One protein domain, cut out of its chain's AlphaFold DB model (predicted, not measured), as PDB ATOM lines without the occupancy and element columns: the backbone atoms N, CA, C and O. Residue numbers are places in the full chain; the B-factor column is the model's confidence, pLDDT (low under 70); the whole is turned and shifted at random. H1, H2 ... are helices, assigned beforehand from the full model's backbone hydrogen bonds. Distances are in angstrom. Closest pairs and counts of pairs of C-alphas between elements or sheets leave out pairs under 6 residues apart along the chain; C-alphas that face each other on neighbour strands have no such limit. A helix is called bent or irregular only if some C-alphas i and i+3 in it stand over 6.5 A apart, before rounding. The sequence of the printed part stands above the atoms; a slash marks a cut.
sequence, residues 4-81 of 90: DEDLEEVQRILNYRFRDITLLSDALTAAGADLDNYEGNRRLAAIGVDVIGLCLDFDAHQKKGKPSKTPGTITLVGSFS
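Overview. This is residues 4 to 81 of the 90 residues of an uncharacterized protein of Aspergillus novoparasiticus (UniProt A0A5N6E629). One long helix, H3, makes most of the length of a loose, elongated model, with a small head of two short helices, H1 and H2, at the end where H3 begins and a folded-back tail at the other. H2 runs crosswise to H3 near that first end, the loop of residues 29 to 41 lies at the same end, and beyond the free-standing far end, residues 61 to 67, the link turns back and H4 returns towards H3. The printed part has 78 residues with four named helices, H1, H2, H3 and H4 in that order, and no named strand; its class is all helix. The whole is loose, with a radius of gyration of the C-alphas of 16.4 A, and the C-alphas span 48 by 27 by 17 A.

Arrangement. H1, residues 4 to 14, and H2, residues 21 to 28, only just touch, with 3 pairs of C-alphas within 8 A; the closest C-alphas are those of Leu 7 and Ser 25, 7.0 A apart. Their lines are about perpendicular, at 80 degrees. H2 and H3, residues 42 to 63, are close but not clearly touching; the closest C-alphas are those of Ala 27 and Leu 44, 6.2 A apart. Their lines are about perpendicular too, at 89 degrees. H3 and H4, residues 74 to 81, are close but not clearly touching; the closest C-alphas are those of Val 49 and Val 77, 7.5 A apart. They run opposite ways at a steep tilt of 43 degrees. H1 is apart from H3 and from H4, and H2 is apart from H4. In H1, H2 and H3 every O i to N i+4 pair is within hydrogen-bond range; in H4, 2 of 4 are.

Along the chain. H1 begins at C-alpha 4, at (-29.767, 47.326, 9.585), and is 15.6 A long from first to last C-alpha. H2, of 8 residues, follows after a short link of 6 residues. H3 runs 31.6 A from C-alpha 42, at (-33.871, 37.515, 28.094), to C-alpha 63, at (-36.581, 63.046, 46.506). H4, 12.4 A long, ends at C-alpha 81, at (-43.970, 42.706, 30.966). It is neither bent nor irregular, but only just: C-alphas 74 and 77 are 6.2 A apart.

Size, cuts and confidence. The two C-alphas farthest apart are those of Leu 35 and Lys 66, 50.9 A. The printed part has no cut. The link from H2 to H3 is long, with 13 residues, and the link from H3 to H4 is short, with 10. The mean pLDDT of the printed part is 77.4; residues 64 to 81 are under 70, and the mean over H4 is 43.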
ATOM      1  N   ASP A   4     -30.575  46.150   9.279       73.88
ATOM      2  CA  ASP A   4     -29.767  47.326   9.585       73.88
ATOM      3  C   ASP A   4     -30.542  48.657   9.487       73.88
ATOM      4  O   ASP A   4     -30.254  49.588  10.242       73.88
ATOM      5  N   GLU A   5     -31.545  48.761   8.605       80.19
ATOM      6  CA  GLU A   5     -32.396  49.956   8.486       80.19
ATOM      7  C   GLU A   5     -33.271  50.134   9.736       80.19
ATOM      8  O   GLU A   5     -33.396  51.248  10.254       80.19
ATOM      9  N   ASP A   6     -33.804  49.032  10.272       86.94
ATOM     10  CA  ASP A   6     -34.607  49.038  11.499       86.94
ATOM     11  C   ASP A   6     -33.766  49.451  12.720       86.94
ATOM     12  O   ASP A   6     -34.229  50.192  13.592       86.94
ATOM     13  N   LEU A   7     -32.501  49.020  12.777       91.00
ATOM     14  CA  LEU A   7     -31.588  49.377  13.865       91.00
ATOM     15  C   LEU A   7     -31.232  50.868  13.839       91.00
ATOM     16  O   LEU A   7     -31.271  51.520  14.884       91.00
ATOM     17  N   GLU A   8     -30.936  51.438  12.668       91.31
ATOM     18  CA  GLU A   8     -30.675  52.878  12.542       91.31
ATOM     19  C   GLU A   8     -31.914  53.728  12.866       91.31
ATOM     20  O   GLU A   8     -31.797  54.775  13.514       91.31
ATOM     21  N   GLU A   9     -33.112  53.262  12.506       92.50
ATOM     22  CA  GLU A   9     -34.364  53.925  12.876       92.50
ATOM     23  C   GLU A   9     -34.547  53.990  14.398       92.50
ATOM     24  O   GLU A   9     -34.854  55.053  14.949       92.50
ATOM     25  N   VAL A  10     -34.293  52.886  15.105       92.44
ATOM     26  CA  VAL A  10     -34.386  52.843  16.572       92.44
ATOM     27  C   VAL A  10     -33.398  53.813  17.222       92.44
ATOM     28  O   VAL A  10     -33.776  54.559  18.130       92.44
ATOM     29  N   GLN A  11     -32.154  53.877  16.741       92.88
ATOM     30  CA  GLN A  11     -31.165  54.841  17.244       92.88
ATOM     31  C   GLN A  11     -31.613  56.289  17.049       92.88
ATOM     32  O   GLN A  11     -31.409  57.137  17.925       92.88
ATOM     33  N   ARG A  12     -32.250  56.576  15.909       94.25
ATOM     34  CA  ARG A  12     -32.805  57.895  15.605       94.25
ATOM     35  C   ARG A  12     -33.950  58.254  16.547       94.25
ATOM     36  O   ARG A  12     -33.942  59.354  17.093       94.25
ATOM     37  N   ILE A  13     -34.894  57.338  16.776       96.00
ATOM     38  CA  ILE A  13     -36.032  57.539  17.692       96.00
ATOM     39  C   ILE A  13     -35.545  57.799  19.121       96.00
ATOM     40  O   ILE A  13     -36.045  58.695  19.798       96.00
ATOM     41  N   LEU A  14     -34.546  57.038  19.573       92.38
ATOM     42  CA  LEU A  14     -33.964  57.189  20.906       92.38
ATOM     43  C   LEU A  14     -33.033  58.404  21.023       92.38
ATOM     44  O   LEU A  14     -32.622  58.746  22.133       92.38
ATOM     45  N   ASN A  15     -32.686  59.041  19.899       95.56
ATOM     46  CA  ASN A  15     -31.645  60.063  19.803       95.56
ATOM     47  C   ASN A  15     -30.345  59.625  20.509       95.56
ATOM     48  O   ASN A  15     -29.695  60.397  21.218       95.56
ATOM     49  N   TYR A  16     -29.998  58.347  20.347       93.31
ATOM     50  CA  TYR A  16     -28.865  57.708  20.999       93.31
ATOM     51  C   TYR A  16     -28.177  56.748  20.029       93.31
ATOM     52  O   TYR A  16     -28.802  55.853  19.465       93.31
ATOM     53  N   ARG A  17     -26.866  56.930  19.853       93.81
ATOM     54  CA  ARG A  17     -26.009  56.040  19.064       93.81
ATOM     55  C   ARG A  17     -25.452  54.957  19.983       93.81
ATOM     56  O   ARG A  17     -24.648  55.258  20.867       93.81
ATOM     57  N   PHE A  18     -25.851  53.708  19.760       91.62
ATOM     58  CA  PHE A  18     -25.266  52.572  20.455       91.62
ATOM     59  C   PHE A  18     -23.834  52.373  19.972       91.62
ATOM     60  O   PHE A  18     -23.534  52.424  18.782       91.62
ATOM     61  N   ARG A  19     -22.928  52.162  20.926       93.25
ATOM     62  CA  ARG A  19     -21.521  51.891  20.619       93.25
ATOM     63  C   ARG A  19     -21.336  50.526  19.965       93.25
ATOM     64  O   ARG A  19     -20.442  50.365  19.142       93.25
ATOM     65  N   ASP A  20     -22.156  49.571  20.381       92.44
ATOM     66  CA  ASP A  20     -22.174  48.216  19.864       92.44
ATOM     67  C   ASP A  20     -23.581  47.914  19.348       92.44
ATOM     68  O   ASP A  20     -24.540  47.837  20.121       92.44
ATOM     69  N   ILE A  21     -23.701  47.819  18.025       90.06
ATOM     70  CA  ILE A  21     -24.982  47.622  17.351       90.06
ATOM     71  C   ILE A  21     -25.508  46.197  17.544       90.06
ATOM     72  O   ILE A  21     -26.719  45.984  17.506       90.06
ATOM     73  N   THR A  22     -24.629  45.227  17.822       88.75
ATOM     74  CA  THR A  22     -25.057  43.840  18.039       88.75
ATOM     75  C   THR A  22     -25.832  43.721  19.343       88.75
ATOM     76  O   THR A  22     -26.815  42.999  19.390       88.75
ATOM     77  N   LEU A  23     -25.484  44.510  20.367       89.50
ATOM     78  CA  LEU A  23     -26.257  44.578  21.612       89.50
ATOM     79  C   LEU A  23     -27.651  45.183  21.414       89.50
ATOM     80  O   LEU A  23     -28.585  44.789  22.110       89.50
ATOM     81  N   LEU A  24     -27.803  46.130  20.481       91.50
ATOM     82  CA  LEU A  24     -29.124  46.648  20.115       91.50
ATOM     83  C   LEU A  24     -29.940  45.575  19.387       91.50
ATOM     84  O   LEU A  24     -31.100  45.361  19.732       91.50
ATOM     85  N   SER A  25     -29.321  44.872  18.438       89.69
ATOM     86  CA  SER A  25     -29.943  43.745  17.737       89.69
ATOM     87  C   SER A  25     -30.389  42.648  18.716       89.69
ATOM     88  O   SER A  25     -31.562  42.282  18.752       89.69
ATOM     89  N   ASP A  26     -29.499  42.217  19.613       88.38
ATOM     90  CA  ASP A  26     -29.781  41.206  20.634       88.38
ATOM     91  C   ASP A  26     -30.907  41.629  21.581       88.38
ATOM     92  O   ASP A  26     -31.704  40.794  22.003       88.38
ATOM     93  N   ALA A  27     -31.000  42.918  21.921       90.12
ATOM     94  CA  ALA A  27     -32.070  43.443  22.766       90.12
ATOM     95  C   ALA A  27     -33.447  43.416  22.075       90.12
ATOM     96  O   ALA A  27     -34.471  43.273  22.752       90.12
ATOM     97  N   LEU A  28     -33.479  43.547  20.746       89.38
ATOM     98  CA  LEU A  28     -34.704  43.532  19.942       89.38
ATOM     99  C   LEU A  28     -35.129  42.114  19.529       89.38
ATOM    100  O   LEU A  28     -36.301  41.896  19.222       89.38
ATOM    101  N   THR A  29     -34.222  41.140  19.594       88.12
ATOM    102  CA  THR A  29     -34.520  39.733  19.311       88.12
ATOM    103  C   THR A  29     -35.259  39.069  20.474       88.12
ATOM    104  O   THR A  29     -34.716  38.858  21.557       88.12
ATOM    105  N   ALA A  30     -36.521  38.697  20.257       85.56
ATOM    106  CA  ALA A  30     -37.301  37.958  21.246       85.56
ATOM    107  C   ALA A  30     -36.758  36.531  21.449       85.56
ATOM    108  O   ALA A  30     -36.243  35.902  20.526       85.56
ATOM    109  N   ALA A  31     -36.917  35.986  22.658       83.19
ATOM    110  CA  ALA A  31     -36.555  34.595  22.929       83.19
ATOM    111  C   ALA A  31     -37.313  33.627  22.004       83.19
ATOM    112  O   ALA A  31     -38.534  33.718  21.865       83.19
ATOM    113  N   GLY A  32     -36.583  32.691  21.401       83.31
ATOM    114  CA  GLY A  32     -37.113  31.733  20.430       83.31
ATOM    115  C   GLY A  32     -37.396  32.300  19.034       83.31
ATOM    116  O   GLY A  32     -37.901  31.555  18.197       83.31
ATOM    117  N   ALA A  33     -37.093  33.576  18.766       81.25
ATOM    118  CA  ALA A  33     -37.161  34.137  17.413       81.25
ATOM    119  C   ALA A  33     -35.994  33.665  16.529       81.25
ATOM    120  O   ALA A  33     -36.147  33.577  15.314       81.25
ATOM    121  N   ASP A  34     -34.861  33.331  17.148       76.38
ATOM    122  CA  ASP A  34     -33.672  32.792  16.496       76.38
ATOM    123  C   ASP A  34     -33.417  31.348  16.969       76.38
ATOM    124  O   ASP A  34     -33.512  31.041  18.163       76.38
ATOM    125  N   LEU A  35     -33.120  30.456  16.020       72.56
ATOM    126  CA  LEU A  35     -32.764  29.059  16.280       72.56
ATOM    127  C   LEU A  35     -31.371  28.931  16.905       72.56
ATOM    128  O   LEU A  35     -31.176  28.056  17.750       72.56
ATOM    129  N   ASP A  36     -30.438  29.810  16.534       76.06
ATOM    130  CA  ASP A  36     -29.057  29.784  17.026       76.06
ATOM    131  C   ASP A  36     -28.896  30.589  18.329       76.06
ATOM    132  O   ASP A  36     -28.004  30.311  19.135       76.06
ATOM    133  N   ASN A  37     -29.814  31.526  18.596       72.69
ATOM    134  CA  ASN A  37     -29.881  32.313  19.828       72.69
ATOM    135  C   ASN A  37     -31.248  32.187  20.524       72.69
ATOM    136  O   ASN A  37     -32.007  33.148  20.661       72.69
ATOM    137  N   TYR A  38     -31.547  30.984  21.024       75.62
ATOM    138  CA  TYR A  38     -32.831  30.673  21.668       75.62
ATOM    139  C   TYR A  38     -33.177  31.594  22.854       75.62
ATOM    140  O   TYR A  38     -34.349  31.895  23.093       75.62
ATOM    141  N   GLU A  39     -32.176  32.060  23.605       77.94
ATOM    142  CA  GLU A  39     -32.402  32.940  24.758       77.94
ATOM    143  C   GLU A  39     -32.799  34.370  24.356       77.94
ATOM    144  O   GLU A  39     -33.461  35.054  25.147       77.94
ATOM    145  N   GLY A  40     -32.445  34.814  23.143       84.62
ATOM    146  CA  GLY A  40     -32.707  36.164  22.644       84.62
ATOM    147  C   GLY A  40     -32.352  37.243  23.673       84.62
ATOM    148  O   GLY A  40     -31.328  37.185  24.359       84.62
ATOM    149  N   ASN A  41     -33.254  38.204  23.854       91.88
ATOM    150  CA  ASN A  41     -33.057  39.340  24.745       91.88
ATOM    151  C   ASN A  41     -33.226  39.047  26.247       91.88
ATOM    152  O   ASN A  41     -33.075  39.972  27.047       91.88
ATOM    153  N   ARG A  42     -33.514  37.810  26.685       88.69
ATOM    154  CA  ARG A  42     -33.871  37.515  28.094       88.69
ATOM    155  C   ARG A  42     -32.850  38.019  29.105       88.69
ATOM    156  O   ARG A  42     -33.219  38.576  30.138       88.69
ATOM    157  N   ARG A  43     -31.562  37.834  28.810       89.38
ATOM    158  CA  ARG A  43     -30.473  38.268  29.697       89.38
ATOM    159  C   ARG A  43     -30.402  39.791  29.794       89.38
ATOM    160  O   ARG A  43     -30.290  40.321  30.896       89.38
ATOM    161  N   LEU A  44     -30.497  40.483  28.658       90.00
ATOM    162  CA  LEU A  44     -30.486  41.947  28.608       90.00
ATOM    163  C   LEU A  44     -31.740  42.538  29.264       90.00
ATOM    164  O   LEU A  44     -31.639  43.522  29.991       90.00
ATOM    165  N   ALA A  45     -32.898  41.900  29.086       89.62
ATOM    166  CA  ALA A  45     -34.150  42.303  29.713       89.62
ATOM    167  C   ALA A  45     -34.075  42.226  31.246       89.62
ATOM    168  O   ALA A  45     -34.468  43.178  31.917       89.62
ATOM    169  N   ALA A  46     -33.525  41.140  31.802       89.06
ATOM    170  CA  ALA A  46     -33.343  41.002  33.248       89.06
ATOM    171  C   ALA A  46     -32.453  42.119  33.821       89.06
ATOM    172  O   ALA A  46     -32.840  42.788  34.776       89.06
ATOM    173  N   ILE A  47     -31.312  42.390  33.175       90.88
ATOM    174  CA  ILE A  47     -30.415  43.490  33.563       90.88
ATOM    175  C   ILE A  47     -31.142  44.840  33.476       90.88
ATOM    176  O   ILE A  47     -31.031  45.663  34.383       90.88
ATOM    177  N   GLY A  48     -31.910  45.071  32.408       90.50
ATOM    178  CA  GLY A  48     -32.675  46.303  32.225       90.50
ATOM    179  C   GLY A  48     -33.692  46.549  33.342       90.50
ATOM    180  O   GLY A  48     -33.804  47.676  33.822       90.50
ATOM    181  N   VAL A  49     -34.390  45.503  33.801       90.19
ATOM    182  CA  VAL A  49     -35.334  45.593  34.929       90.19
ATOM    183  C   VAL A  49     -34.623  46.028  36.211       90.19
ATOM    184  O   VAL A  49     -35.091  46.959  36.870       90.19
ATOM    185  N   ASP A  50     -33.484  45.415  36.531       90.50
ATOM    186  CA  ASP A  50     -32.721  45.740  37.740       90.50
ATOM    187  C   ASP A  50     -32.171  47.174  37.701       90.50
ATOM    188  O   ASP A  50     -32.268  47.913  38.683       90.50
ATOM    189  N   VAL A  51     -31.645  47.606  36.549       90.00
ATOM    190  CA  VAL A  51     -31.115  48.965  36.360       90.00
ATOM    191  C   VAL A  51     -32.219  50.014  36.485       90.00
ATOM    192  O   VAL A  51     -32.037  51.014  37.181       90.00
ATOM    193  N   ILE A  52     -33.380  49.797  35.857       90.56
ATOM    194  CA  ILE A  52     -34.528  50.705  35.988       90.56
ATOM    195  C   ILE A  52     -34.988  50.763  37.448       90.56
ATOM    196  O   ILE A  52     -35.231  51.857  37.961       90.56
ATOM    197  N   GLY A  53     -35.061  49.615  38.132       88.06
ATOM    198  CA  GLY A  53     -35.386  49.545  39.557       88.06
ATOM    199  C   GLY A  53     -34.447  50.403  40.404       88.06
ATOM    200  O   GLY A  53     -34.908  51.261  41.155       88.06
ATOM    201  N   LEU A  54     -33.135  50.260  40.203       89.25
ATOM    202  CA  LEU A  54     -32.127  51.042  40.916       89.25
ATOM    203  C   LEU A  54     -32.249  52.547  40.644       89.25
ATOM    204  O   LEU A  54     -32.144  53.347  41.572       89.25
ATOM    205  N   CYS A  55     -32.481  52.949  39.393       86.94
ATOM    206  CA  CYS A  55     -32.669  54.354  39.030       86.94
ATOM    207  C   CYS A  55     -33.897  54.965  39.718       86.94
ATOM    208  O   CYS A  55     -33.828  56.092  40.209       86.94
ATOM    209  N   LEU A  56     -35.007  54.223  39.784       87.44
ATOM    210  CA  LEU A  56     -36.223  54.656  40.475       87.44
ATOM    211  C   LEU A  56     -36.014  54.752  41.987       87.44
ATOM    212  O   LEU A  56     -36.453  55.723  42.602       87.44
ATOM    213  N   ASP A  57     -35.323  53.780  42.583       85.81
ATOM    214  CA  ASP A  57     -34.991  53.811  44.005       85.81
ATOM    215  C   ASP A  57     -34.060  54.981  44.321       85.81
ATOM    216  O   ASP A  57     -34.293  55.710  45.285       85.81
ATOM    217  N   PHE A  58     -33.045  55.222  43.490       83.38
ATOM    218  CA  PHE A  58     -32.132  56.353  43.635       83.38
ATOM    219  C   PHE A  58     -32.858  57.698  43.522       83.38
ATOM    220  O   PHE A  58     -32.692  58.554  44.391       83.38
ATOM    221  N   ASP A  59     -33.705  57.877  42.507       84.38
ATOM    222  CA  ASP A  59     -34.539  59.073  42.351       84.38
ATOM    223  C   ASP A  59     -35.478  59.260  43.553       84.38
ATOM    224  O   ASP A  59     -35.580  60.355  44.113       84.38
ATOM    225  N   ALA A  60     -36.099  58.179  44.034       77.38
ATOM    226  CA  ALA A  60     -36.905  58.207  45.245       77.38
ATOM    227  C   ALA A  60     -36.065  58.585  46.471       77.38
ATOM    228  O   ALA A  60     -36.535  59.364  47.294       77.38
ATOM    229  N   HIS A  61     -34.836  58.089  46.606       78.44
ATOM    230  CA  HIS A  61     -33.916  58.461  47.679       78.44
ATOM    231  C   HIS A  61     -33.520  59.941  47.612       78.44
ATOM    232  O   HIS A  61     -33.567  60.616  48.641       78.44
ATOM    233  N   GLN A  62     -33.210  60.472  46.424       77.50
ATOM    234  CA  GLN A  62     -32.908  61.894  46.234       77.50
ATOM    235  C   GLN A  62     -34.116  62.787  46.543       77.50
ATOM    236  O   GLN A  62     -33.975  63.828  47.188       77.50
ATOM    237  N   LYS A  63     -35.324  62.360  46.162       72.38
ATOM    238  CA  LYS A  63     -36.581  63.046  46.506       72.38
ATOM    239  C   LYS A  63     -36.949  62.887  47.986       72.38
ATOM    240  O   LYS A  63     -37.610  63.754  48.557       72.38
ATOM    241  N   LYS A  64     -36.481  61.821  48.647       53.34
ATOM    242  CA  LYS A  64     -36.676  61.525  50.076       53.34
ATOM    243  C   LYS A  64     -35.640  62.194  50.991       53.34
ATOM    244  O   LYS A  64     -35.301  61.661  52.046       53.34
ATOM    245  N   GLY A  65     -35.366  63.474  50.734       51.97
ATOM    246  CA  GLY A  65     -35.202  64.445  51.825       51.97
ATOM    247  C   GLY A  65     -36.392  64.467  52.814       51.97
ATOM    248  O   GLY A  65     -36.309  65.110  53.856       51.97
ATOM    249  N   LYS A  66     -37.488  63.732  52.545       46.12
ATOM    250  CA  LYS A  66     -38.422  63.207  53.558       46.12
ATOM    251  C   LYS A  66     -38.763  61.735  53.279       46.12
ATOM    252  O   LYS A  66     -39.230  61.444  52.183       46.12
ATOM    253  N   PRO A  67     -38.589  60.804  54.231       48.06
ATOM    254  CA  PRO A  67     -38.780  59.381  53.981       48.06
ATOM    255  C   PRO A  67     -40.271  59.034  53.907       48.06
ATOM    256  O   PRO A  67     -41.015  59.280  54.854       48.06
ATOM    257  N   SER A  68     -40.712  58.390  52.827       44.44
ATOM    258  CA  SER A  68     -41.971  57.635  52.825       44.44
ATOM    259  C   SER A  68     -41.677  56.152  52.614       44.44
ATOM    260  O   SER A  68     -41.035  55.741  51.647       44.44
ATOM    261  N   LYS A  69     -42.071  55.332  53.587       53.88
ATOM    262  CA  LYS A  69     -42.048  53.873  53.487       53.88
ATOM    263  C   LYS A  69     -43.176  53.455  52.547       53.88
ATOM    264  O   LYS A  69     -44.328  53.668  52.906       53.88
ATOM    265  N   THR A  70     -42.864  52.811  51.423       48.09
ATOM    266  CA  THR A  70     -43.883  52.035  50.702       48.09
ATOM    267  C   THR A  70     -43.256  50.794  50.060       48.09
ATOM    268  O   THR A  70     -42.588  50.912  49.035       48.09
ATOM    269  N   PRO A  71     -43.443  49.601  50.650       43.97
ATOM    270  CA  PRO A  71     -43.125  48.334  50.005       43.97
ATOM    271  C   PRO A  71     -44.242  48.032  48.999       43.97
ATOM    272  O   PRO A  71     -45.308  47.554  49.374       43.97
ATOM    273  N   GLY A  72     -44.057  48.396  47.729       47.81
ATOM    274  CA  GLY A  72     -45.098  48.162  46.716       47.81
ATOM    275  C   GLY A  72     -44.691  48.339  45.252       47.81
ATOM    276  O   GLY A  72     -45.414  47.883  44.373       47.81
ATOM    277  N   THR A  73     -43.543  48.954  44.958       46.88
ATOM    278  CA  THR A  73     -43.196  49.328  43.575       46.88
ATOM    279  C   THR A  73     -42.629  48.172  42.739       46.88
ATOM    280  O   THR A  73     -42.829  48.152  41.526       46.88
ATOM    281  N   ILE A  74     -42.014  47.159  43.364       47.88
ATOM    282  CA  ILE A  74     -41.388  46.028  42.644       47.88
ATOM    283  C   ILE A  74     -42.427  45.211  41.842       47.88
ATOM    284  O   ILE A  74     -42.125  44.689  40.771       47.88
ATOM    285  N   THR A  75     -43.693  45.181  42.272       40.72
ATOM    286  CA  THR A  75     -44.756  44.416  41.594       40.72
ATOM    287  C   THR A  75     -45.237  45.059  40.282       40.72
ATOM    288  O   THR A  75     -45.772  44.363  39.414       40.72
ATOM    289  N   LEU A  76     -45.050  46.371  40.078       43.69
ATOM    290  CA  LEU A  76     -45.637  47.066  38.922       43.69
ATOM    291  C   LEU A  76     -44.804  46.916  37.637       43.69
ATOM    292  O   LEU A  76     -45.382  46.806  36.557       43.69
ATOM    293  N   VAL A  77     -43.472  46.842  37.745       46.62
ATOM    294  CA  VAL A  77     -42.581  46.682  36.578       46.62
ATOM    295  C   VAL A  77     -42.712  45.273  35.984       46.62
ATOM    296  O   VAL A  77     -42.876  45.129  34.773       46.62
ATOM    297  N   GLY A  78     -42.805  44.237  36.830       37.72
ATOM    298  CA  GLY A  78     -43.130  42.873  36.384       37.72
ATOM    299  C   GLY A  78     -44.531  42.753  35.763       37.72
ATOM    300  O   GLY A  78     -44.738  41.978  34.831       37.72
ATOM    301  N   SER A  79     -45.489  43.578  36.201       41.12
ATOM    302  CA  SER A  79     -46.850  43.587  35.644       41.12
ATOM    303  C   SER A  79     -46.944  44.221  34.250       41.12
ATOM    304  O   SER A  79     -47.901  43.934  33.532       41.12
ATOM    305  N   PHE A  80     -45.988  45.059  33.835       41.06
ATOM    306  CA  PHE A  80     -45.972  45.627  32.478       41.06
ATOM    307  C   PHE A  80     -45.444  44.634  31.434       41.06
ATOM    308  O   PHE A  80     -45.938  44.610  30.305       41.06
ATOM    309  N   SER A  81     -44.505  43.767  31.830       42.16
ATOM    310  CA  SER A  81     -43.970  42.706  30.966       42.16
ATOM    311  C   SER A  81     -45.003  41.595  30.703       42.16
ATOM    312  O   SER A  81     -45.082  41.077  29.595       42.16
TER     313      SER A  81